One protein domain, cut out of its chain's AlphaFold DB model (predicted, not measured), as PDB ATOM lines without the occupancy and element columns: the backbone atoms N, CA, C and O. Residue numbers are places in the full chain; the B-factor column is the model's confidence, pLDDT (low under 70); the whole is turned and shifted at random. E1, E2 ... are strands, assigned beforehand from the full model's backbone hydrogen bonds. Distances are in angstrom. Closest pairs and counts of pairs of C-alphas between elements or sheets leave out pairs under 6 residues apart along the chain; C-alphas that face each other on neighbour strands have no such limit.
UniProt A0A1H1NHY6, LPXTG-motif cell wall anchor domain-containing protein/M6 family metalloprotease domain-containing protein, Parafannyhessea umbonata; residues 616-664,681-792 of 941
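Overview. This is residues 616 to 664 and 681 to 792 of the 941 residues of the protein "LPXTG-motif cell wall anchor domain-containing protein/M6 family metalloprotease domain-containing protein" of Parafannyhessea umbonata (UniProt A0A1H1NHY6). Two small lobes of strands stand end to end in a long rod, and strand E6 runs from one lobe into the other. The first lobe holds E1 to E5 and the first part of E6, with E4 paired along both of its sides; the second holds the end of E6, the short E7 and the three-strand sheet of E8, E9 and E10, with long links around it. The printed part has 161 residues with no named helix and ten named strands, E1 to E10 in chain order; the class is all strand, though only 67 residues, under half, are in named elements. E1, E3, E4, E5, E6 and E7 form a mixed branched sheet, while the sheet E8, E9, E10 is antiparallel, in that order. The whole is only just extended, close to loose, with a radius of gyration of the C-alphas of 23.1 A and spans of 80 by 27 by 19 A.

Arrangement. Begin in the branched, strongly twisted sheet with E4, residues 691 to 701. On one side of it find E3, residues 644 to 651, antiparallel at 158 degrees, with N 647 and O 698 2.8 A apart, within hydrogen-bond range. On the other side lie E5, residues 706 to 708, and E6, residues 712 to 722. E4 and E5 are a hairpin, with N 699 and O 707 2.8 A apart. E4 and E6 are antiparallel at 155 degrees, with N 693 and O 714 2.8 A apart. The pairing of E6 is staggered: residues 712 to 716 pair with E4, 714 to 717 with E1, residues 622 to 625, and 720 to 722 with E7, residues 741 to 743. E1 is parallel to E6 at 21 degrees, with N 624 and O 715 2.9 A apart. E6 and E7 are a hairpin at 136 degrees, with N 721 and O 742 2.8 A apart. Beyond them look for the meander, each strand the antiparallel neighbour of the one before: E8, residues 756 to 761, E9, residues 768 to 776, and E10, residues 783 to 791. N 759 and O 773 are 2.9 A apart between E8 and E9, and N 772 and O 786 2.8 A between E9 and E10. The closest C-alphas of E6 and E10 are those of Leu 722 and Ala 784, 5.7 A apart. E3 and E4 are each apart from E8, E9 and E10. E2, residues 636 to 638, pairs with no named strand.

Along the chain. Find C-alpha 691 at (132.248, 114.493, 152.720); from there E4 runs 32.5 A to C-alpha 701 at (119.158, 113.310, 122.951). E6, also 32.5 A long, runs from C-alpha 712 to C-alpha 722 at (140.266, 109.295, 169.470). E3 measures 23.0 A, E8 16.6 A and E9 26.5 A. E10 covers 25.8 A and ends with C-alpha 791 at (153.857, 109.923, 185.343). E1, E2, E5 and E7 have three or four residues each.

Size, cuts and confidence. The two C-alphas farthest apart are those of Gly 642 and Lys 792, 79.9 A. Residues 665 to 680 are not printed, and C-alphas 664 and 681 are 11.2 A apart across this cut, which falls between E3 and E4. The links from E6 to E7, 18 residues, and from E7 to E8, 12 residues, are long. In the first of these, residues 728 to 729 pair in parallel with residues 790 to 791 of E10. The mean pLDDT of the printed part is 91.6, and the model's confidence is under 70 at residues 663 to 664.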
ATOM      1  N   THR A 616     112.477 118.883 133.544       87.81
ATOM      2  CA  THR A 616     111.236 119.167 134.283       87.81
ATOM      3  C   THR A 616     111.336 118.828 135.767       87.81
ATOM      4  O   THR A 616     110.636 119.422 136.583       87.81
ATOM      5  N   LYS A 617     112.241 117.917 136.144       92.00
ATOM      6  CA  LYS A 617     112.524 117.561 137.541       92.00
ATOM      7  C   LYS A 617     114.021 117.540 137.787       92.00
ATOM      8  O   LYS A 617     114.745 116.728 137.214       92.00
ATOM      9  N   GLN A 618     114.470 118.429 138.663       95.25
ATOM     10  CA  GLN A 618     115.865 118.530 139.078       95.25
ATOM     11  C   GLN A 618     116.198 117.461 140.139       95.25
ATOM     12  O   GLN A 618     115.327 117.126 140.948       95.25
ATOM     13  N   PRO A 619     117.444 116.954 140.194       94.94
ATOM     14  CA  PRO A 619     117.898 116.143 141.317       94.94
ATOM     15  C   PRO A 619     117.919 116.986 142.600       94.94
ATOM     16  O   PRO A 619     118.234 118.176 142.572       94.94
ATOM     17  N   VAL A 620     117.594 116.365 143.735       95.94
ATOM     18  CA  VAL A 620     117.460 117.042 145.035       95.94
ATOM     19  C   VAL A 620     118.545 116.547 145.990       95.94
ATOM     20  O   VAL A 620     118.769 115.345 146.108       95.94
ATOM     21  N   GLY A 621     119.234 117.484 146.645       94.69
ATOM     22  CA  GLY A 621     120.272 117.198 147.637       94.69
ATOM     23  C   GLY A 621     119.721 116.678 148.970       94.69
ATOM     24  O   GLY A 621     118.546 116.865 149.278       94.69
ATOM     25  N   ALA A 622     120.576 116.038 149.770       95.69
ATOM     26  CA  ALA A 622     120.217 115.475 151.074       95.69
ATOM     27  C   ALA A 622     121.435 115.369 152.011       95.69
ATOM     28  O   ALA A 622     122.580 115.300 151.552       95.69
ATOM     29  N   GLU A 623     121.179 115.322 153.320       96.25
ATOM     30  CA  GLU A 623     122.181 114.970 154.333       96.25
ATOM     31  C   GLU A 623     122.003 113.504 154.772       96.25
ATOM     32  O   GLU A 623     120.880 113.057 155.009       96.25
ATOM     33  N   TYR A 624     123.112 112.775 154.896       96.06
ATOM     34  CA  TYR A 624     123.196 111.373 155.322       96.06
ATOM     35  C   TYR A 624     124.312 111.198 156.356       96.06
ATOM     36  O   TYR A 624     125.178 112.064 156.491       96.06
ATOM     37  N   LYS A 625     124.354 110.054 157.040       94.75
ATOM     38  CA  LYS A 625     125.513 109.619 157.831       94.75
ATOM     39  C   LYS A 625     126.294 108.524 157.117       94.75
ATOM     40  O   LYS A 625     125.773 107.844 156.232       94.75
ATOM     41  N   VAL A 626     127.559 108.347 157.504       94.75
ATOM     42  CA  VAL A 626     128.413 107.296 156.931       94.75
ATOM     43  C   VAL A 626     127.788 105.910 157.139       94.75
ATOM     44  O   VAL A 626     127.594 105.453 158.277       94.75
ATOM     45  N   GLY A 627     127.495 105.255 156.013       88.38
ATOM     46  CA  GLY A 627     126.838 103.951 155.920       88.38
ATOM     47  C   GLY A 627     125.309 103.962 155.764       88.38
ATOM     48  O   GLY A 627     124.731 102.878 155.710       88.38
ATOM     49  N   ASP A 628     124.646 105.122 155.687       91.25
ATOM     50  CA  ASP A 628     123.195 105.194 155.440       91.25
ATOM     51  C   ASP A 628     122.842 104.830 153.980       91.25
ATOM     52  O   ASP A 628     123.591 105.139 153.050       91.25
ATOM     53  N   GLU A 629     121.674 104.218 153.750       90.62
ATOM     54  CA  GLU A 629     121.172 103.940 152.395       90.62
ATOM     55  C   GLU A 629     120.662 105.230 151.731       90.62
ATOM     56  O   GLU A 629     119.638 105.794 152.122       90.62
ATOM     57  N   ALA A 630     121.381 105.711 150.713       91.19
ATOM     58  CA  ALA A 630     121.034 106.952 150.034       91.19
ATOM     59  C   ALA A 630     119.819 106.799 149.103       91.19
ATOM     60  O   ALA A 630     119.763 105.907 148.253       91.19
ATOM     61  N   THR A 631     118.883 107.747 149.185       91.50
ATOM     62  CA  THR A 631     117.814 107.883 148.187       91.50
ATOM     63  C   THR A 631     118.432 108.264 146.834       91.50
ATOM     64  O   THR A 631     119.215 109.218 146.783       91.50
ATOM     65  N   PRO A 632     118.101 107.569 145.727       91.31
ATOM     66  CA  PRO A 632     118.642 107.906 144.417       91.31
ATOM     67  C   PRO A 632     118.238 109.310 143.960       91.31
ATOM     68  O   PRO A 632     117.055 109.658 143.935       91.31
ATOM     69  N   LEU A 633     119.223 110.079 143.505       92.69
ATOM     70  CA  LEU A 633     118.991 111.265 142.689       92.69
ATOM     71  C   LEU A 633     118.270 110.826 141.411       92.69
ATOM     72  O   LEU A 633     118.611 109.797 140.825       92.69
ATOM     73  N   SER A 634     117.281 111.599 140.970       90.00
ATOM     74  CA  SER A 634     116.533 111.338 139.737       90.00
ATOM     75  C   SER A 634     116.369 112.617 138.932       90.00
ATOM     76  O   SER A 634     116.357 113.709 139.500       90.00
ATOM     77  N   VAL A 635     116.246 112.464 137.618       89.81
ATOM     78  CA  VAL A 635     115.959 113.548 136.679       89.81
ATOM     79  C   VAL A 635     114.780 113.138 135.798       89.81
ATOM     80  O   VAL A 635     114.663 111.971 135.426       89.81
ATOM     81  N   GLU A 636     113.904 114.081 135.464       89.69
ATOM     82  CA  GLU A 636     112.863 113.894 134.442       89.69
ATOM     83  C   GLU A 636     113.010 114.990 133.385       89.69
ATOM     84  O   GLU A 636     113.483 116.093 133.674       89.69
ATOM     85  N   VAL A 637     112.696 114.635 132.138       86.88
ATOM     86  CA  VAL A 637     113.085 115.369 130.929       86.88
ATOM     87  C   VAL A 637     111.882 115.451 129.994       86.88
ATOM     88  O   VAL A 637     111.178 114.455 129.819       86.88
ATOM     89  N   ALA A 638     111.662 116.613 129.386       86.31
ATOM     90  CA  ALA A 638     110.658 116.830 128.348       86.31
ATOM     91  C   ALA A 638     111.313 117.207 127.011       86.31
ATOM     92  O   ALA A 638     112.459 117.651 126.980       86.31
ATOM     93  N   ASN A 639     110.558 117.031 125.923       84.88
ATOM     94  CA  ASN A 639     110.890 117.459 124.556       84.88
ATOM     95  C   ASN A 639     112.249 116.961 124.014       84.88
ATOM     96  O   ASN A 639     112.879 117.627 123.200       84.88
ATOM     97  N   ALA A 640     112.714 115.794 124.465       82.75
ATOM     98  CA  ALA A 640     113.908 115.162 123.913       82.75
ATOM     99  C   ALA A 640     113.618 114.497 122.556       82.75
ATOM    100  O   ALA A 640     112.589 113.836 122.386       82.75
ATOM    101  N   THR A 641     114.545 114.627 121.609       76.94
ATOM    102  CA  THR A 641     114.467 113.991 120.288       76.94
ATOM    103  C   THR A 641     114.878 112.524 120.393       76.94
ATOM    104  O   THR A 641     116.061 112.217 120.530       76.94
ATOM    105  N   GLY A 642     113.909 111.609 120.312       80.50
ATOM    106  CA  GLY A 642     114.177 110.168 120.320       80.50
ATOM    107  C   GLY A 642     114.650 109.638 121.680       80.50
ATOM    108  O   GLY A 642     114.077 109.968 122.721       80.50
ATOM    109  N   ASN A 643     115.659 108.767 121.678       81.75
ATOM    110  CA  ASN A 643     116.267 108.236 122.901       81.75
ATOM    111  C   ASN A 643     117.164 109.275 123.602       81.75
ATOM    112  O   ASN A 643     117.680 110.206 122.990       81.75
ATOM    113  N   VAL A 644     117.390 109.084 124.907       84.12
ATOM    114  CA  VAL A 644     118.222 109.966 125.742       84.12
ATOM    115  C   VAL A 644     119.341 109.212 126.451       84.12
ATOM    116  O   VAL A 644     119.159 108.094 126.929       84.12
ATOM    117  N   THR A 645     120.499 109.862 126.555       87.88
ATOM    118  CA  THR A 645     121.689 109.393 127.276       87.88
ATOM    119  C   THR A 645     121.955 110.285 128.486       87.88
ATOM    120  O   THR A 645     122.047 111.507 128.353       87.88
ATOM    121  N   TYR A 646     122.135 109.680 129.662       88.94
ATOM    122  CA  TYR A 646     122.392 110.384 130.923       88.94
ATOM    123  C   TYR A 646     123.872 110.320 131.312       88.94
ATOM    124  O   TYR A 646     124.382 109.266 131.692       88.94
ATOM    125  N   THR A 647     124.560 111.459 131.270       91.69
ATOM    126  CA  THR A 647     125.951 111.597 131.731       91.69
ATOM    127  C   THR A 647     125.966 112.260 133.105       91.69
ATOM    128  O   THR A 647     125.841 113.478 133.212       91.69
ATOM    129  N   TRP A 648     126.090 111.461 134.166       93.06
ATOM    130  CA  TRP A 648     126.232 111.979 135.528       93.06
ATOM    131  C   TRP A 648     127.667 112.428 135.814       93.06
ATOM    132  O   TRP A 648     128.641 111.793 135.407       93.06
ATOM    133  N   GLU A 649     127.798 113.505 136.579       94.75
ATOM    134  CA  GLU A 649     129.066 114.076 137.029       94.75
ATOM    135  C   GLU A 649     128.988 114.413 138.523       94.75
ATOM    136  O   GLU A 649     127.915 114.724 139.048       94.75
ATOM    137  N   LYS A 650     130.137 114.386 139.203       95.38
ATOM    138  CA  LYS A 650     130.277 114.830 140.594       95.38
ATOM    139  C   LYS A 650     131.438 115.803 140.789       95.38
ATOM    140  O   LYS A 650     132.422 115.748 140.053       95.38
ATOM    141  N   SER A 651     131.321 116.646 141.808       96.06
ATOM    142  CA  SER A 651     132.321 117.615 142.264       96.06
ATOM    143  C   SER A 651     132.471 117.534 143.785       96.06
ATOM    144  O   SER A 651     131.479 117.419 144.506       96.06
ATOM    145  N   THR A 652     133.706 117.622 144.281       93.50
ATOM    146  CA  THR A 652     134.042 117.687 145.720       93.50
ATOM    147  C   THR A 652     134.685 119.022 146.116       93.50
ATOM    148  O   THR A 652     135.176 119.170 147.230       93.50
ATOM    149  N   ASP A 653     134.698 119.994 145.204       90.69
ATOM    150  CA  ASP A 653     135.335 121.313 145.324       90.69
ATOM    151  C   ASP A 653     134.333 122.452 145.051       90.69
ATOM    152  O   ASP A 653     134.647 123.474 144.443       90.69
ATOM    153  N   SER A 654     133.093 122.252 145.509       88.88
ATOM    154  CA  SER A 654     131.968 123.192 145.379       88.88
ATOM    155  C   SER A 654     131.588 123.575 143.940       88.88
ATOM    156  O   SER A 654     130.962 124.611 143.723       88.88
ATOM    157  N   GLY A 655     131.909 122.720 142.968       90.44
ATOM    158  CA  GLY A 655     131.552 122.871 141.557       90.44
ATOM    159  C   GLY A 655     132.674 123.394 140.658       90.44
ATOM    160  O   GLY A 655     132.402 123.657 139.485       90.44
ATOM    161  N   ALA A 656     133.905 123.540 141.162       90.56
ATOM    162  CA  ALA A 656     135.041 124.043 140.383       90.56
ATOM    163  C   ALA A 656     135.605 123.000 139.396       90.56
ATOM    164  O   ALA A 656     135.963 123.357 138.273       90.56
ATOM    165  N   THR A 657     135.624 121.716 139.762       94.56
ATOM    166  CA  THR A 657     135.941 120.600 138.860       94.56
ATOM    167  C   THR A 657     134.856 119.530 138.905       94.56
ATOM    168  O   THR A 657     134.256 119.253 139.942       94.56
ATOM    169  N   TRP A 658     134.589 118.925 137.745       94.00
ATOM    170  CA  TRP A 658     133.566 117.898 137.567       94.00
ATOM    171  C   TRP A 658     134.190 116.649 136.954       94.00
ATOM    172  O   TRP A 658     134.947 116.729 135.988       94.00
ATOM    173  N   VAL A 659     133.878 115.490 137.532       93.31
ATOM    174  CA  VAL A 659     134.356 114.179 137.074       93.31
ATOM    175  C   VAL A 659     133.184 113.221 136.890       93.31
ATOM    176  O   VAL A 659     132.217 113.261 137.649       93.31
ATOM    177  N   GLY A 660     133.270 112.341 135.891       87.88
ATOM    178  CA  GLY A 660     132.195 111.404 135.563       87.88
ATOM    179  C   GLY A 660     131.814 110.507 136.746       87.88
ATOM    180  O   GLY A 660     132.641 109.750 137.260       87.88
ATOM    181  N   ALA A 661     130.552 110.573 137.157       84.75
ATOM    182  CA  ALA A 661     129.974 109.726 138.188       84.75
ATOM    183  C   ALA A 661     129.228 108.569 137.512       84.75
ATOM    184  O   ALA A 661     128.374 108.782 136.656       84.75
ATOM    185  N   ARG A 662     129.550 107.323 137.871       71.88
ATOM    186  CA  ARG A 662     128.841 106.160 137.322       71.88
ATOM    187  C   ARG A 662     127.551 105.929 138.112       71.88
ATOM    188  O   ARG A 662     127.633 105.873 139.339       71.88
ATOM    189  N   PRO A 663     126.392 105.730 137.458       61.53
ATOM    190  CA  PRO A 663     125.236 105.138 138.116       61.53
ATOM    191  C   PRO A 663     125.630 103.806 138.767       61.53
ATOM    192  O   PRO A 663     126.384 103.023 138.182       61.53
ATOM    193  N   ALA A 664     125.121 103.538 139.969       52.50
ATOM    194  CA  ALA A 664     125.294 102.240 140.606       52.50
ATOM    195  C   ALA A 664     124.606 101.169 139.742       52.50
ATOM    196  O   ALA A 664     123.384 101.191 139.586       52.50
ATOM    197  N   ALA A 681     118.821 107.174 134.168       81.62
ATOM    198  CA  ALA A 681     118.034 108.340 134.632       81.62
ATOM    199  C   ALA A 681     118.099 108.615 136.160       81.62
ATOM    200  O   ALA A 681     117.552 109.606 136.652       81.62
ATOM    201  N   THR A 682     118.764 107.745 136.928       88.94
ATOM    202  CA  THR A 682     118.965 107.887 138.378       88.94
ATOM    203  C   THR A 682     120.392 107.550 138.796       88.94
ATOM    204  O   THR A 682     120.961 106.589 138.275       88.94
ATOM    205  N   LEU A 683     120.914 108.235 139.814       90.25
ATOM    206  CA  LEU A 683     122.188 107.912 140.461       90.25
ATOM    207  C   LEU A 683     122.014 107.835 141.982       90.25
ATOM    208  O   LEU A 683     121.527 108.774 142.603       90.25
ATOM    209  N   THR A 684     122.441 106.730 142.594       91.25
ATOM    210  CA  THR A 684     122.556 106.615 144.057       91.25
ATOM    211  C   THR A 684     123.860 107.278 144.516       91.25
ATOM    212  O   THR A 684     124.917 106.864 144.037       91.25
ATOM    213  N   PRO A 685     123.821 108.289 145.405       92.56
ATOM    214  CA  PRO A 685     125.025 108.872 145.993       92.56
ATOM    215  C   PRO A 685     125.832 107.862 146.810       92.56
ATOM    216  O   PRO A 685     125.275 106.952 147.419       92.56
ATOM    217  N   ASP A 686     127.145 108.064 146.864       88.81
ATOM    218  CA  ASP A 686     128.037 107.313 147.748       88.81
ATOM    219  C   ASP A 686     128.007 107.892 149.176       88.81
ATOM    220  O   ASP A 686     128.231 109.088 149.364       88.81
ATOM    221  N   THR A 687     127.723 107.041 150.166       93.31
ATOM    222  CA  THR A 687     127.665 107.348 151.611       93.31
ATOM    223  C   THR A 687     128.731 106.603 152.422       93.31
ATOM    224  O   THR A 687     128.678 106.587 153.652       93.31
ATOM    225  N   SER A 688     129.706 105.968 151.765       90.38
ATOM    226  CA  SER A 688     130.727 105.146 152.433       90.38
ATOM    227  C   SER A 688     131.778 105.940 153.221       90.38
ATOM    228  O   SER A 688     132.413 105.374 154.106       90.38
ATOM    229  N   HIS A 689     131.934 107.239 152.940       90.88
ATOM    230  CA  HIS A 689     132.917 108.133 153.564       90.88
ATOM    231  C   HIS A 689     132.288 109.506 153.842       90.88
ATOM    232  O   HIS A 689     131.390 109.935 153.115       90.88
ATOM    233  N   ALA A 690     132.754 110.213 154.877       92.94
ATOM    234  CA  ALA A 690     132.265 111.556 155.185       92.94
ATOM    235  C   ALA A 690     132.777 112.587 154.164       92.94
ATOM    236  O   ALA A 690     133.939 112.564 153.760       92.94
ATOM    237  N   GLY A 691     131.919 113.522 153.758       93.44
ATOM    238  CA  GLY A 691     132.248 114.493 152.720       93.44
ATOM    239  C   GLY A 691     131.039 115.263 152.204       93.44
ATOM    240  O   GLY A 691     129.896 114.845 152.367       93.44
ATOM    241  N   THR A 692     131.293 116.380 151.524       95.38
ATOM    242  CA  THR A 692     130.277 117.097 150.741       95.38
ATOM    243  C   THR A 692     130.586 116.901 149.260       95.38
ATOM    244  O   THR A 692     131.682 117.224 148.808       95.38
ATOM    245  N   THR A 693     129.630 116.360 148.507       95.81
ATOM    246  CA  THR A 693     129.740 116.108 147.065       95.81
ATOM    247  C   THR A 693     128.538 116.711 146.349       95.81
ATOM    248  O   THR A 693     127.396 116.379 146.659       95.81
ATOM    249  N   GLN A 694     128.777 117.574 145.366       97.06
ATOM    250  CA  GLN A 694     127.736 118.011 144.439       97.06
ATOM    251  C   GLN A 694     127.620 117.019 143.280       97.06
ATOM    252  O   GLN A 694     128.631 116.554 142.758       97.06
ATOM    253  N   TYR A 695     126.396 116.732 142.848       95.75
ATOM    254  CA  TYR A 695     126.095 115.880 141.697       95.75
ATOM    255  C   TYR A 695     125.259 116.643 140.669       95.75
ATOM    256  O   TYR A 695     124.347 117.382 141.039       95.75
ATOM    257  N   ARG A 696     125.521 116.433 139.379       96.12
ATOM    258  CA  ARG A 696     124.672 116.919 138.279       96.12
ATOM    259  C   ARG A 696     124.565 115.863 137.186       96.12
ATOM    260  O   ARG A 696     125.374 114.936 137.136       96.12
ATOM    261  N   VAL A 697     123.596 116.016 136.291       93.44
ATOM    262  CA  VAL A 697     123.457 115.170 135.101       93.44
ATOM    263  C   VAL A 697     123.327 116.024 133.852       93.44
ATOM    264  O   VAL A 697     122.517 116.946 133.813       93.44
ATOM    265  N   THR A 698     124.117 115.703 132.831       93.88
ATOM    266  CA  THR A 698     123.927 116.205 131.469       93.88
ATOM    267  C   THR A 698     123.184 115.150 130.662       93.88
ATOM    268  O   THR A 698     123.684 114.043 130.458       93.88
ATOM    269  N   VAL A 699     121.979 115.490 130.215       90.06
ATOM    270  CA  VAL A 699     121.162 114.677 129.312       90.06
ATOM    271  C   VAL A 699     121.515 115.061 127.878       90.06
ATOM    272  O   VAL A 699     121.656 116.245 127.582       90.06
ATOM    273  N   THR A 700     121.682 114.073 127.001       87.25
ATOM    274  CA  THR A 700     121.854 114.262 125.548       87.25
ATOM    275  C   THR A 700     120.797 113.450 124.805       87.25
ATOM    276  O   THR A 700     120.592 112.294 125.172       87.25
ATOM    277  N   ASP A 701     120.134 114.020 123.799       84.12
ATOM    278  CA  ASP A 701     119.158 113.310 122.951       84.12
ATOM    279  C   ASP A 701     119.789 112.759 121.651       84.12
ATOM    280  O   ASP A 701     120.975 112.982 121.390       84.12
ATOM    281  N   GLU A 702     119.032 112.026 120.824       79.94
ATOM    282  CA  GLU A 702     119.532 111.499 119.537       79.94
ATOM    283  C   GLU A 702     119.790 112.600 118.491       79.94
ATOM    284  O   GLU A 702     120.558 112.378 117.555       79.94
ATOM    285  N   GLY A 703     119.219 113.796 118.671       75.94
ATOM    286  CA  GLY A 703     119.565 114.999 117.903       75.94
ATOM    287  C   GLY A 703     120.897 115.639 118.325       75.94
ATOM    288  O   GLY A 703     121.418 116.503 117.624       75.94
ATOM    289  N   GLY A 704     121.473 115.213 119.453       82.19
ATOM    290  CA  GLY A 704     122.700 115.768 120.022       82.19
ATOM    291  C   GLY A 704     122.498 117.027 120.873       82.19
ATOM    292  O   GLY A 704     123.491 117.578 121.359       82.19
ATOM    293  N   HIS A 705     121.252 117.464 121.097       83.62
ATOM    294  CA  HIS A 705     120.923 118.554 122.018       83.62
ATOM    295  C   HIS A 705     121.307 118.168 123.448       83.62
ATOM    296  O   HIS A 705     121.314 116.985 123.795       83.62
ATOM    297  N   LYS A 706     121.622 119.152 124.303       92.12
ATOM    298  CA  LYS A 706     122.100 118.898 125.671       92.12
ATOM    299  C   LYS A 706     121.479 119.827 126.698       92.12
ATOM    300  O   LYS A 706     121.442 121.035 126.493       92.12
ATOM    301  N   VAL A 707     121.089 119.258 127.837       92.12
ATOM    302  CA  VAL A 707     120.677 120.006 129.034       92.12
ATOM    303  C   VAL A 707     121.362 119.458 130.274       92.12
ATOM    304  O   VAL A 707     121.436 118.245 130.463       92.12
ATOM    305  N   THR A 708     121.850 120.347 131.137       95.81
ATOM    306  CA  THR A 708     122.520 119.986 132.393       95.81
ATOM    307  C   THR A 708     121.661 120.397 133.582       95.81
ATOM    308  O   THR A 708     121.111 121.497 133.614       95.81
ATOM    309  N   SER A 709     121.529 119.510 134.567       96.38
ATOM    310  CA  SER A 709     120.754 119.780 135.777       96.38
ATOM    311  C   SER A 709     121.415 120.836 136.662       96.38
ATOM    312  O   SER A 709     122.635 121.023 136.648       96.38
ATOM    313  N   LYS A 710     120.619 121.443 137.546       96.75
ATOM    314  CA  LYS A 710     121.148 122.104 138.743       96.75
ATOM    315  C   LYS A 710     121.953 121.089 139.571       96.75
ATOM    316  O   LYS A 710     121.696 119.882 139.517       96.75
ATOM    317  N   ALA A 711     122.938 121.584 140.315       96.56
ATOM    318  CA  ALA A 711     123.768 120.760 141.183       96.56
ATOM    319  C   ALA A 711     123.009 120.377 142.467       96.56
ATOM    320  O   ALA A 711     122.548 121.244 143.210       96.56
ATOM    321  N   ALA A 712     122.906 119.078 142.740       97.12
ATOM    322  CA  ALA A 712     122.365 118.528 143.975       97.12
ATOM    323  C   ALA A 712     123.503 118.276 144.973       97.12
ATOM    324  O   ALA A 712     124.328 117.383 144.773       97.12
ATOM    325  N   THR A 713     123.555 119.055 146.053       97.31
ATOM    326  CA  THR A 713     124.535 118.863 147.132       97.31
ATOM    327  C   THR A 713     124.124 117.693 148.020       97.31
ATOM    328  O   THR A 713     123.084 117.738 148.672       97.31
ATOM    329  N   VAL A 714     124.960 116.660 148.081       96.69
ATOM    330  CA  VAL A 714     124.842 115.566 149.047       96.69
ATOM    331  C   VAL A 714     125.954 115.713 150.077       96.69
ATOM    332  O   VAL A 714     127.125 115.854 149.721       96.69
ATOM    333  N   LYS A 715     125.592 115.679 151.357       96.25
ATOM    334  CA  LYS A 715     126.528 115.783 152.479       96.25
ATOM    335  C   LYS A 715     126.423 114.525 153.325       96.25
ATOM    336  O   LYS A 715     125.333 114.142 153.734       96.25
ATOM    337  N   VAL A 716     127.557 113.896 153.590       96.62
ATOM    338  CA  VAL A 716     127.673 112.685 154.398       96.62
ATOM    339  C   VAL A 716     128.470 113.048 155.642       96.62
ATOM    340  O   VAL A 716     129.615 113.483 155.515       96.62
ATOM    341  N   THR A 717     127.880 112.910 156.830       96.25
ATOM    342  CA  THR A 717     128.551 113.237 158.096       96.25
ATOM    343  C   THR A 717     128.922 112.005 158.911       96.25
ATOM    344  O   THR A 717     128.343 110.922 158.781       96.25
ATOM    345  N   SER A 718     129.938 112.159 159.754       96.31
ATOM    346  CA  SER A 718     130.435 111.103 160.638       96.31
ATOM    347  C   SER A 718     130.839 111.673 161.993       96.31
ATOM    348  O   SER A 718     130.723 112.871 162.241       96.31
ATOM    349  N   THR A 719     131.298 110.814 162.894       94.75
ATOM    350  CA  THR A 719     131.714 111.170 164.257       94.75
ATOM    351  C   THR A 719     133.160 110.765 164.496       94.75
ATOM    352  O   THR A 719     133.625 109.767 163.943       94.75
ATOM    353  N   LEU A 720     133.862 111.507 165.350       94.94
ATOM    354  CA  LEU A 720     135.261 111.232 165.680       94.94
ATOM    355  C   LEU A 720     135.427 110.013 166.604       94.94
ATOM    356  O   LEU A 720     134.639 109.800 167.525       94.94
ATOM    357  N   ALA A 721     136.526 109.287 166.424       92.94
ATOM    358  CA  ALA A 721     137.127 108.392 167.406       92.94
ATOM    359  C   ALA A 721     138.553 108.874 167.726       92.94
ATOM    360  O   ALA A 721     139.289 109.280 166.830       92.94
ATOM    361  N   LEU A 722     138.956 108.833 168.997       93.19
ATOM    362  CA  LEU A 722     140.266 109.295 169.470       93.19
ATOM    363  C   LEU A 722     140.984 108.137 170.172       93.19
ATOM    364  O   LEU A 722     140.459 107.573 171.132       93.19
ATOM    365  N   GLU A 723     142.173 107.767 169.697       90.62
ATOM    366  CA  GLU A 723     142.982 106.725 170.341       90.62
ATOM    367  C   GLU A 723     143.642 107.253 171.624       90.62
ATOM    368  O   GLU A 723     144.053 108.415 171.688       90.62
ATOM    369  N   LYS A 724     143.770 106.404 172.658       89.00
ATOM    370  CA  LYS A 724     144.396 106.818 173.922       89.00
ATOM    371  C   LYS A 724     145.867 107.208 173.676       89.00
ATOM    372  O   LYS A 724     146.635 106.353 173.225       89.00
ATOM    373  N   PRO A 725     146.298 108.437 174.021       90.12
ATOM    374  CA  PRO A 725     147.707 108.802 173.959       90.12
ATOM    375  C   PRO A 725     148.517 107.981 174.969       90.12
ATOM    376  O   PRO A 725     147.984 107.492 175.971       90.12
ATOM    377  N   LYS A 726     149.819 107.831 174.714       91.50
ATOM    378  CA  LYS A 726     150.719 107.146 175.649       91.50
ATOM    379  C   LYS A 726     150.976 108.018 176.874       91.50
ATOM    380  O   LYS A 726     151.197 109.219 176.748       91.50
ATOM    381  N   ASP A 727     150.976 107.387 178.040       93.88
ATOM    382  CA  ASP A 727     151.441 107.995 179.284       93.88
ATOM    383  C   ASP A 727     152.963 108.225 179.207       93.88
ATOM    384  O   ASP A 727     153.674 107.516 178.485       93.88
ATOM    385  N   VAL A 728     153.463 109.256 179.892       94.44
ATOM    386  CA  VAL A 728     154.849 109.731 179.754       94.44
ATOM    387  C   VAL A 728     155.436 110.187 181.082       94.44
ATOM    388  O   VAL A 728     154.806 110.928 181.822       94.44
ATOM    389  N   THR A 729     156.682 109.818 181.370       94.81
ATOM    390  CA  THR A 729     157.386 110.264 182.583       94.81
ATOM    391  C   THR A 729     157.687 111.768 182.550       94.81
ATOM    392  O   THR A 729     158.064 112.306 181.505       94.81
ATOM    393  N   TYR A 730     157.553 112.439 183.694       96.06
ATOM    394  CA  TYR A 730     157.882 113.849 183.909       96.06
ATOM    395  C   TYR A 730     159.306 114.197 183.457       96.06
ATOM    396  O   TYR A 730     160.269 113.519 183.821       96.06
ATOM    397  N   ASN A 731     159.447 115.275 182.678       93.19
ATOM    398  CA  ASN A 731     160.729 115.708 182.117       93.19
ATOM    399  C   ASN A 731     161.079 117.194 182.331       93.19
ATOM    400  O   ASN A 731     162.023 117.697 181.712       93.19
ATOM    401  N   GLY A 732     160.341 117.900 183.195       90.06
ATOM    402  CA  GLY A 732     160.588 119.313 183.508       90.06
ATOM    403  C   GLY A 732     160.256 120.291 182.369       90.06
ATOM    404  O   GLY A 732     160.773 121.409 182.356       90.06
ATOM    405  N   LYS A 733     159.431 119.886 181.390       92.50
ATOM    406  CA  LYS A 733     158.954 120.705 180.253       92.50
ATOM    407  C   LYS A 733     157.475 120.415 179.972       92.50
ATOM    408  O   LYS A 733     156.895 119.520 180.570       92.50
ATOM    409  N   ALA A 734     156.851 121.164 179.059       93.00
ATOM    410  CA  ALA A 734     155.476 120.890 178.638       93.00
ATOM    411  C   ALA A 734     155.407 119.660 177.704       93.00
ATOM    412  O   ALA A 734     156.064 119.629 176.663       93.00
ATOM    413  N   GLN A 735     154.591 118.666 178.054       92.06
ATOM    414  CA  GLN A 735     154.547 117.323 177.460       92.06
ATOM    415  C   GLN A 735     153.238 117.049 176.697       92.06
ATOM    416  O   GLN A 735     152.578 116.034 176.931       92.06
ATOM    417  N   ARG A 736     152.859 117.931 175.756       92.81
ATOM    418  CA  ARG A 736     151.736 117.684 174.824       92.81
ATOM    419  C   ARG A 736     152.007 116.420 174.000       92.81
ATOM    420  O   ARG A 736     152.979 116.392 173.248       92.81
ATOM    421  N   GLN A 737     151.171 115.392 174.141       91.31
ATOM    422  CA  GLN A 737     151.305 114.162 173.352       91.31
ATOM    423  C   GLN A 737     150.626 114.292 171.984       91.31
ATOM    424  O   GLN A 737     149.502 114.786 171.935       91.31
ATOM    425  N   PRO A 738     151.251 113.824 170.887       85.88
ATOM    426  CA  PRO A 738     150.557 113.668 169.615       85.88
ATOM    427  C   PRO A 738     149.480 112.584 169.744       85.88
ATOM    428  O   PRO A 738     149.673 111.582 170.439       85.88
ATOM    429  N   VAL A 739     148.355 112.775 169.058       90.50
ATOM    430  CA  VAL A 739     147.195 111.875 169.123       90.50
ATOM    431  C   VAL A 739     146.768 111.431 167.729       90.50
ATOM    432  O   VAL A 739     147.017 112.132 166.750       90.50
ATOM    433  N   ILE A 740     146.116 110.272 167.642       92.00
ATOM    434  CA  ILE A 740     145.534 109.760 166.398       92.00
ATOM    435  C   ILE A 740     144.014 109.880 166.514       92.00
ATOM    436  O   ILE A 740     143.401 109.258 167.384       92.00
ATOM    437  N   VAL A 741     143.424 110.692 165.637       94.69
ATOM    438  CA  VAL A 741     141.971 110.825 165.479       94.69
ATOM    439  C   VAL A 741     141.556 110.099 164.206       94.69
ATOM    440  O   VAL A 741     142.264 110.145 163.197       94.69
ATOM    441  N   LYS A 742     140.420 109.413 164.263       95.25
ATOM    442  CA  LYS A 742     139.871 108.592 163.185       95.25
ATOM    443  C   LYS A 742     138.391 108.873 162.969       95.25
ATOM    444  O   LYS A 742     137.705 109.333 163.881       95.25
ATOM    445  N   ASP A 743     137.895 108.541 161.787       94.62
ATOM    446  CA  ASP A 743     136.463 108.359 161.560       94.62
ATOM    447  C   ASP A 743     135.981 107.134 162.370       94.62
ATOM    448  O   ASP A 743     136.590 106.062 162.318       94.62
ATOM    449  N   ALA A 744     134.907 107.277 163.154       92.62
ATOM    450  CA  ALA A 744     134.405 106.217 164.040       92.62
ATOM    451  C   ALA A 744     133.641 105.079 163.323       92.62
ATOM    452  O   ALA A 744     133.236 104.112 163.972       92.62
ATOM    453  N   LYS A 745     133.408 105.198 162.013       92.00
ATOM    454  CA  LYS A 745     132.723 104.235 161.139       92.00
ATOM    455  C   LYS A 745     133.699 103.514 160.208       92.00
ATOM    456  O   LYS A 745     133.633 102.290 160.126       92.00
ATOM    457  N   THR A 746     134.587 104.241 159.525       91.00
ATOM    458  CA  THR A 746     135.567 103.678 158.574       91.00
ATOM    459  C   THR A 746     136.888 103.298 159.246       91.00
ATOM    460  O   THR A 746     137.567 102.377 158.795       91.00
ATOM    461  N   GLY A 747     137.258 103.971 160.342       90.25
ATOM    462  CA  GLY A 747     138.546 103.796 161.022       90.25
ATOM    463  C   GLY A 747     139.729 104.497 160.341       90.25
ATOM    464  O   GLY A 747     140.867 104.338 160.796       90.25
ATOM    465  N   GLU A 748     139.486 105.266 159.276       92.00
ATOM    466  CA  GLU A 748     140.511 106.046 158.576       92.00
ATOM    467  C   GLU A 748     141.017 107.219 159.422       92.00
ATOM    468  O   GLU A 748     140.277 107.786 160.224       92.00
ATOM    469  N   ALA A 749     142.293 107.579 159.255       93.50
ATOM    470  CA  ALA A 749     142.930 108.653 160.013       93.50
ATOM    471  C   ALA A 749     142.546 110.038 159.471       93.50
ATOM    472  O   ALA A 749     142.624 110.285 158.269       93.50
ATOM    473  N   LEU A 750     142.182 110.939 160.380       94.69
ATOM    474  CA  LEU A 750     141.701 112.286 160.071       94.69
ATOM    475  C   LEU A 750     142.807 113.338 160.198       94.69
ATOM    476  O   LEU A 750     143.860 113.092 160.794       94.69
ATOM    477  N   LYS A 751     142.554 114.543 159.680       93.44
ATOM    478  CA  LYS A 751     143.519 115.645 159.630       93.44
ATOM    479  C   LYS A 751     143.116 116.833 160.513       93.44
ATOM    480  O   LYS A 751     142.095 117.489 160.295       93.44
ATOM    481  N   GLU A 752     143.989 117.176 161.459       92.38
ATOM    482  CA  GLU A 752     143.842 118.371 162.299       92.38
ATOM    483  C   GLU A 752     143.802 119.661 161.457       92.38
ATOM    484  O   GLU A 752     144.535 119.818 160.477       92.38
ATOM    485  N   GLY A 753     142.917 120.588 161.827       89.19
ATOM    486  CA  GLY A 753     142.672 121.834 161.096       89.19
ATOM    487  C   GLY A 753     141.871 121.658 159.801       89.19
ATOM    488  O   GLY A 753     141.745 122.605 159.029       89.19
ATOM    489  N   THR A 754     141.347 120.462 159.522       90.00
ATOM    490  CA  THR A 754     140.422 120.197 158.405       90.00
ATOM    491  C   THR A 754     139.203 119.419 158.909       90.00
ATOM    492  O   THR A 754     138.080 119.915 158.830       90.00
ATOM    493  N   ASP A 755     139.436 118.262 159.525       93.56
ATOM    494  CA  ASP A 755     138.394 117.332 159.983       93.56
ATOM    495  C   ASP A 755     138.088 117.467 161.483       93.56
ATOM    496  O   ASP A 755     136.998 117.127 161.942       93.56
ATOM    497  N   TYR A 756     139.054 117.962 162.260       95.25
ATOM    498  CA  TYR A 756     138.896 118.251 163.683       95.25
ATOM    499  C   TYR A 756     139.871 119.334 164.172       95.25
ATOM    500  O   TYR A 756     140.839 119.690 163.499       95.25
ATOM    501  N   THR A 757     139.657 119.805 165.400       95.81
ATOM    502  CA  THR A 757     140.599 120.630 166.180       95.81
ATOM    503  C   THR A 757     140.869 119.994 167.547       95.81
ATOM    504  O   THR A 757     139.997 119.298 168.074       95.81
ATOM    505  N   LEU A 758     142.059 120.204 168.126       95.06
ATOM    506  CA  LEU A 758     142.416 119.686 169.455       95.06
ATOM    507  C   LEU A 758     142.403 120.768 170.539       95.06
ATOM    508  O   LEU A 758     143.003 121.834 170.398       95.06
ATOM    509  N   ALA A 759     141.816 120.430 171.685       94.69
ATOM    510  CA  ALA A 759     142.005 121.120 172.954       94.69
ATOM    511  C   ALA A 759     142.678 120.179 173.967       94.69
ATOM    512  O   ALA A 759     142.472 118.966 173.931       94.69
ATOM    513  N   TYR A 760     143.477 120.743 174.873       94.56
ATOM    514  CA  TYR A 760     144.132 120.013 175.963       94.56
ATOM    515  C   TYR A 760     143.784 120.705 177.280       94.56
ATOM    516  O   TYR A 760     143.959 121.921 177.380       94.56
ATOM    517  N   ASP A 761     143.333 119.932 178.260       94.06
ATOM    518  CA  ASP A 761     142.945 120.381 179.596       94.06
ATOM    519  C   ASP A 761     143.755 119.643 180.678       94.06
ATOM    520  O   ASP A 761     144.126 118.477 180.503       94.06
ATOM    521  N   GLY A 762     144.045 120.328 181.784       91.44
ATOM    522  CA  GLY A 762     144.995 119.900 182.820       91.44
ATOM    523  C   GLY A 762     146.395 120.529 182.711       91.44
ATOM    524  O   GLY A 762     146.712 121.273 181.780       91.44
ATOM    525  N   ASP A 763     147.248 120.246 183.701       92.88
ATOM    526  CA  ASP A 763     148.630 120.744 183.748       92.88
ATOM    527  C   ASP A 763     149.514 119.954 182.774       92.88
ATOM    528  O   ASP A 763     149.689 118.746 182.905       92.88
ATOM    529  N   LEU A 764     150.071 120.644 181.779       94.12
ATOM    530  CA  LEU A 764     150.875 120.028 180.723       94.12
ATOM    531  C   LEU A 764     152.341 119.809 181.108       94.12
ATOM    532  O   LEU A 764     153.090 119.282 180.289       94.12
ATOM    533  N   MET A 765     152.780 120.267 182.281       91.56
ATOM    534  CA  MET A 765     154.179 120.234 182.709       91.56
ATOM    535  C   MET A 765     154.385 119.356 183.942       91.56
ATOM    536  O   MET A 765     155.361 118.621 183.987       91.56
ATOM    537  N   ASN A 766     153.520 119.455 184.950       92.56
ATOM    538  CA  ASN A 766     153.657 118.732 186.219       92.56
ATOM    539  C   ASN A 766     153.004 117.340 186.154       92.56
ATOM    540  O   ASN A 766     152.189 117.073 185.275       92.56
ATOM    541  N   ALA A 767     153.360 116.439 187.074       92.25
ATOM    542  CA  ALA A 767     152.806 115.084 187.064       92.25
ATOM    543  C   ALA A 767     151.313 115.079 187.435       92.25
ATOM    544  O   ALA A 767     150.895 115.732 188.395       92.25
ATOM    545  N   GLY A 768     150.513 114.324 186.682       93.12
ATOM    546  CA  GLY A 768     149.055 114.323 186.774       93.12
ATOM    547  C   GLY A 768     148.375 113.905 185.470       93.12
ATOM    548  O   GLY A 768     149.029 113.488 184.515       93.12
ATOM    549  N   SER A 769     147.048 114.020 185.432       94.12
ATOM    550  CA  SER A 769     146.236 113.636 184.274       94.12
ATOM    551  C   SER A 769     146.008 114.817 183.334       94.12
ATOM    552  O   SER A 769     145.508 115.855 183.763       94.12
ATOM    553  N   VAL A 770     146.283 114.621 182.044       95.75
ATOM    554  CA  VAL A 770     145.928 115.548 180.958       95.75
ATOM    555  C   VAL A 770     144.821 114.919 180.121       95.75
ATOM    556  O   VAL A 770     144.904 113.742 179.766       95.75
ATOM    557  N   THR A 771     143.797 115.696 179.779       95.44
ATOM    558  CA  THR A 771     142.706 115.275 178.887       95.44
ATOM    559  C   THR A 771     142.830 115.984 177.548       95.44
ATOM    560  O   THR A 771     142.983 117.201 177.490       95.44
ATOM    561  N   VAL A 772     142.747 115.220 176.463       96.00
ATOM    562  CA  VAL A 772     142.714 115.718 175.086       96.00
ATOM    563  C   VAL A 772     141.294 115.576 174.552       96.00
ATOM    564  O   VAL A 772     140.690 114.508 174.658       96.00
ATOM    565  N   THR A 773     140.781 116.648 173.956       95.69
ATOM    566  CA  THR A 773     139.467 116.703 173.309       95.69
ATOM    567  C   THR A 773     139.660 117.010 171.834       95.69
ATOM    568  O   THR A 773     140.134 118.092 171.490       95.69
ATOM    569  N   ALA A 774     139.262 116.086 170.965       96.12
ATOM    570  CA  ALA A 774     139.103 116.343 169.540       96.12
ATOM    571  C   ALA A 774     137.664 116.810 169.271       96.12
ATOM    572  O   ALA A 774     136.715 116.147 169.692       96.12
ATOM    573  N   THR A 775     137.502 117.940 168.582       96.06
ATOM    574  CA  THR A 775     136.199 118.515 168.196       96.06
ATOM    575  C   THR A 775     136.068 118.505 166.681       96.06
ATOM    576  O   THR A 775     136.948 119.043 166.009       96.06
ATOM    577  N   GLY A 776     135.001 117.900 166.154       94.56
ATOM    578  CA  GLY A 776     134.798 117.728 164.714       94.56
ATOM    579  C   GLY A 776     134.580 119.048 163.970       94.56
ATOM    580  O   GLY A 776     134.003 119.993 164.512       94.56
ATOM    581  N   THR A 777     135.059 119.111 162.729       91.19
ATOM    582  CA  THR A 777     134.872 120.245 161.816       91.19
ATOM    583  C   THR A 777     134.462 119.775 160.417       91.19
ATOM    584  O   THR A 777     134.711 118.639 160.011       91.19
ATOM    585  N   GLY A 778     133.804 120.656 159.657       89.44
ATOM    586  CA  GLY A 778     133.356 120.359 158.293       89.44
ATOM    587  C   GLY A 778     132.262 119.287 158.252       89.44
ATOM    588  O   GLY A 778     131.105 119.575 158.549       89.44
ATOM    589  N   ASN A 779     132.631 118.063 157.864       93.88
ATOM    590  CA  ASN A 779     131.715 116.919 157.762       93.88
ATOM    591  C   ASN A 779     131.742 116.008 159.010       93.88
ATOM    592  O   ASN A 779     130.999 115.029 159.062       93.88
ATOM    593  N   TYR A 780     132.571 116.314 160.014       95.56
ATOM    594  CA  TYR A 780     132.654 115.545 161.258       95.56
ATOM    595  C   TYR A 780     131.939 116.261 162.406       95.56
ATOM    596  O   TYR A 780     132.159 117.443 162.661       95.56
ATOM    597  N   GLU A 781     131.084 115.524 163.110       93.06
ATOM    598  CA  GLU A 781     130.222 116.011 164.185       93.06
ATOM    599  C   GLU A 781     130.689 115.528 165.568       93.06
ATOM    600  O   GLU A 781     131.241 114.437 165.735       93.06
ATOM    601  N   GLY A 782     130.380 116.331 166.591       93.88
ATOM    602  CA  GLY A 782     130.592 115.984 167.997       93.88
ATOM    603  C   GLY A 782     132.042 116.114 168.471       93.88
ATOM    604  O   GLY A 782     132.859 116.828 167.888       93.88
ATOM    605  N   THR A 783     132.340 115.440 169.581       95.25
ATOM    606  CA  THR A 783     133.662 115.426 170.213       95.25
ATOM    607  C   THR A 783     134.061 114.009 170.616       95.25
ATOM    608  O   THR A 783     133.211 113.171 170.918       95.25
ATOM    609  N   ALA A 784     135.368 113.752 170.658       95.81
ATOM    610  CA  ALA A 784     135.957 112.543 171.227       95.81
ATOM    611  C   ALA A 784     137.030 112.937 172.250       95.81
ATOM    612  O   ALA A 784     137.807 113.862 172.008       95.81
ATOM    613  N   THR A 785     137.073 112.253 173.395       94.44
ATOM    614  CA  THR A 785     137.981 112.578 174.505       94.44
ATOM    615  C   THR A 785     138.802 111.372 174.950       94.44
ATOM    616  O   THR A 785     138.324 110.239 174.958       94.44
ATOM    617  N   ALA A 786     140.057 111.622 175.318       94.50
ATOM    618  CA  ALA A 786     140.965 110.626 175.877       94.50
ATOM    619  C   ALA A 786     141.978 111.307 176.803       94.50
ATOM    620  O   ALA A 786     142.371 112.447 176.564       94.50
ATOM    621  N   SER A 787     142.437 110.605 177.838       94.00
ATOM    622  CA  SER A 787     143.376 111.156 178.823       94.00
ATOM    623  C   SER A 787     144.653 110.324 178.912       94.00
ATOM    624  O   SER A 787     144.620 109.103 178.747       94.00
ATOM    625  N   TYR A 788     145.770 110.984 179.213       95.00
ATOM    626  CA  TYR A 788     147.067 110.364 179.494       95.00
ATOM    627  C   TYR A 788     147.640 110.909 180.802       95.00
ATOM    628  O   TYR A 788     147.299 112.015 181.226       95.00
ATOM    629  N   GLN A 789     148.499 110.130 181.455       95.50
ATOM    630  CA  GLN A 789     149.232 110.584 182.633       95.50
ATOM    631  C   GLN A 789     150.598 111.152 182.242       95.50
ATOM    632  O   GLN A 789     151.335 110.552 181.456       95.50
ATOM    633  N   ILE A 790     150.954 112.281 182.848       96.00
ATOM    634  CA  ILE A 790     152.347 112.638 183.094       96.00
ATOM    635  C   ILE A 790     152.735 111.902 184.382       96.00
ATOM    636  O   ILE A 790     152.362 112.308 185.483       96.00
ATOM    637  N   GLU A 791     153.405 110.763 184.235       95.75
ATOM    638  CA  GLU A 791     153.857 109.923 185.343       95.75
ATOM    639  C   GLU A 791     155.005 110.593 186.105       95.75
ATOM    640  O   GLU A 791     155.782 111.369 185.546       95.75
ATOM    641  N   LYS A 792     155.152 110.274 187.391       95.50
ATOM    642  CA  LYS A 792     156.231 110.833 188.208       95.50
ATOM    643  C   LYS A 792     157.612 110.344 187.755       95.50
ATOM    644  O   LYS A 792     157.780 109.175 187.416       95.50
TER     645      LYS A 792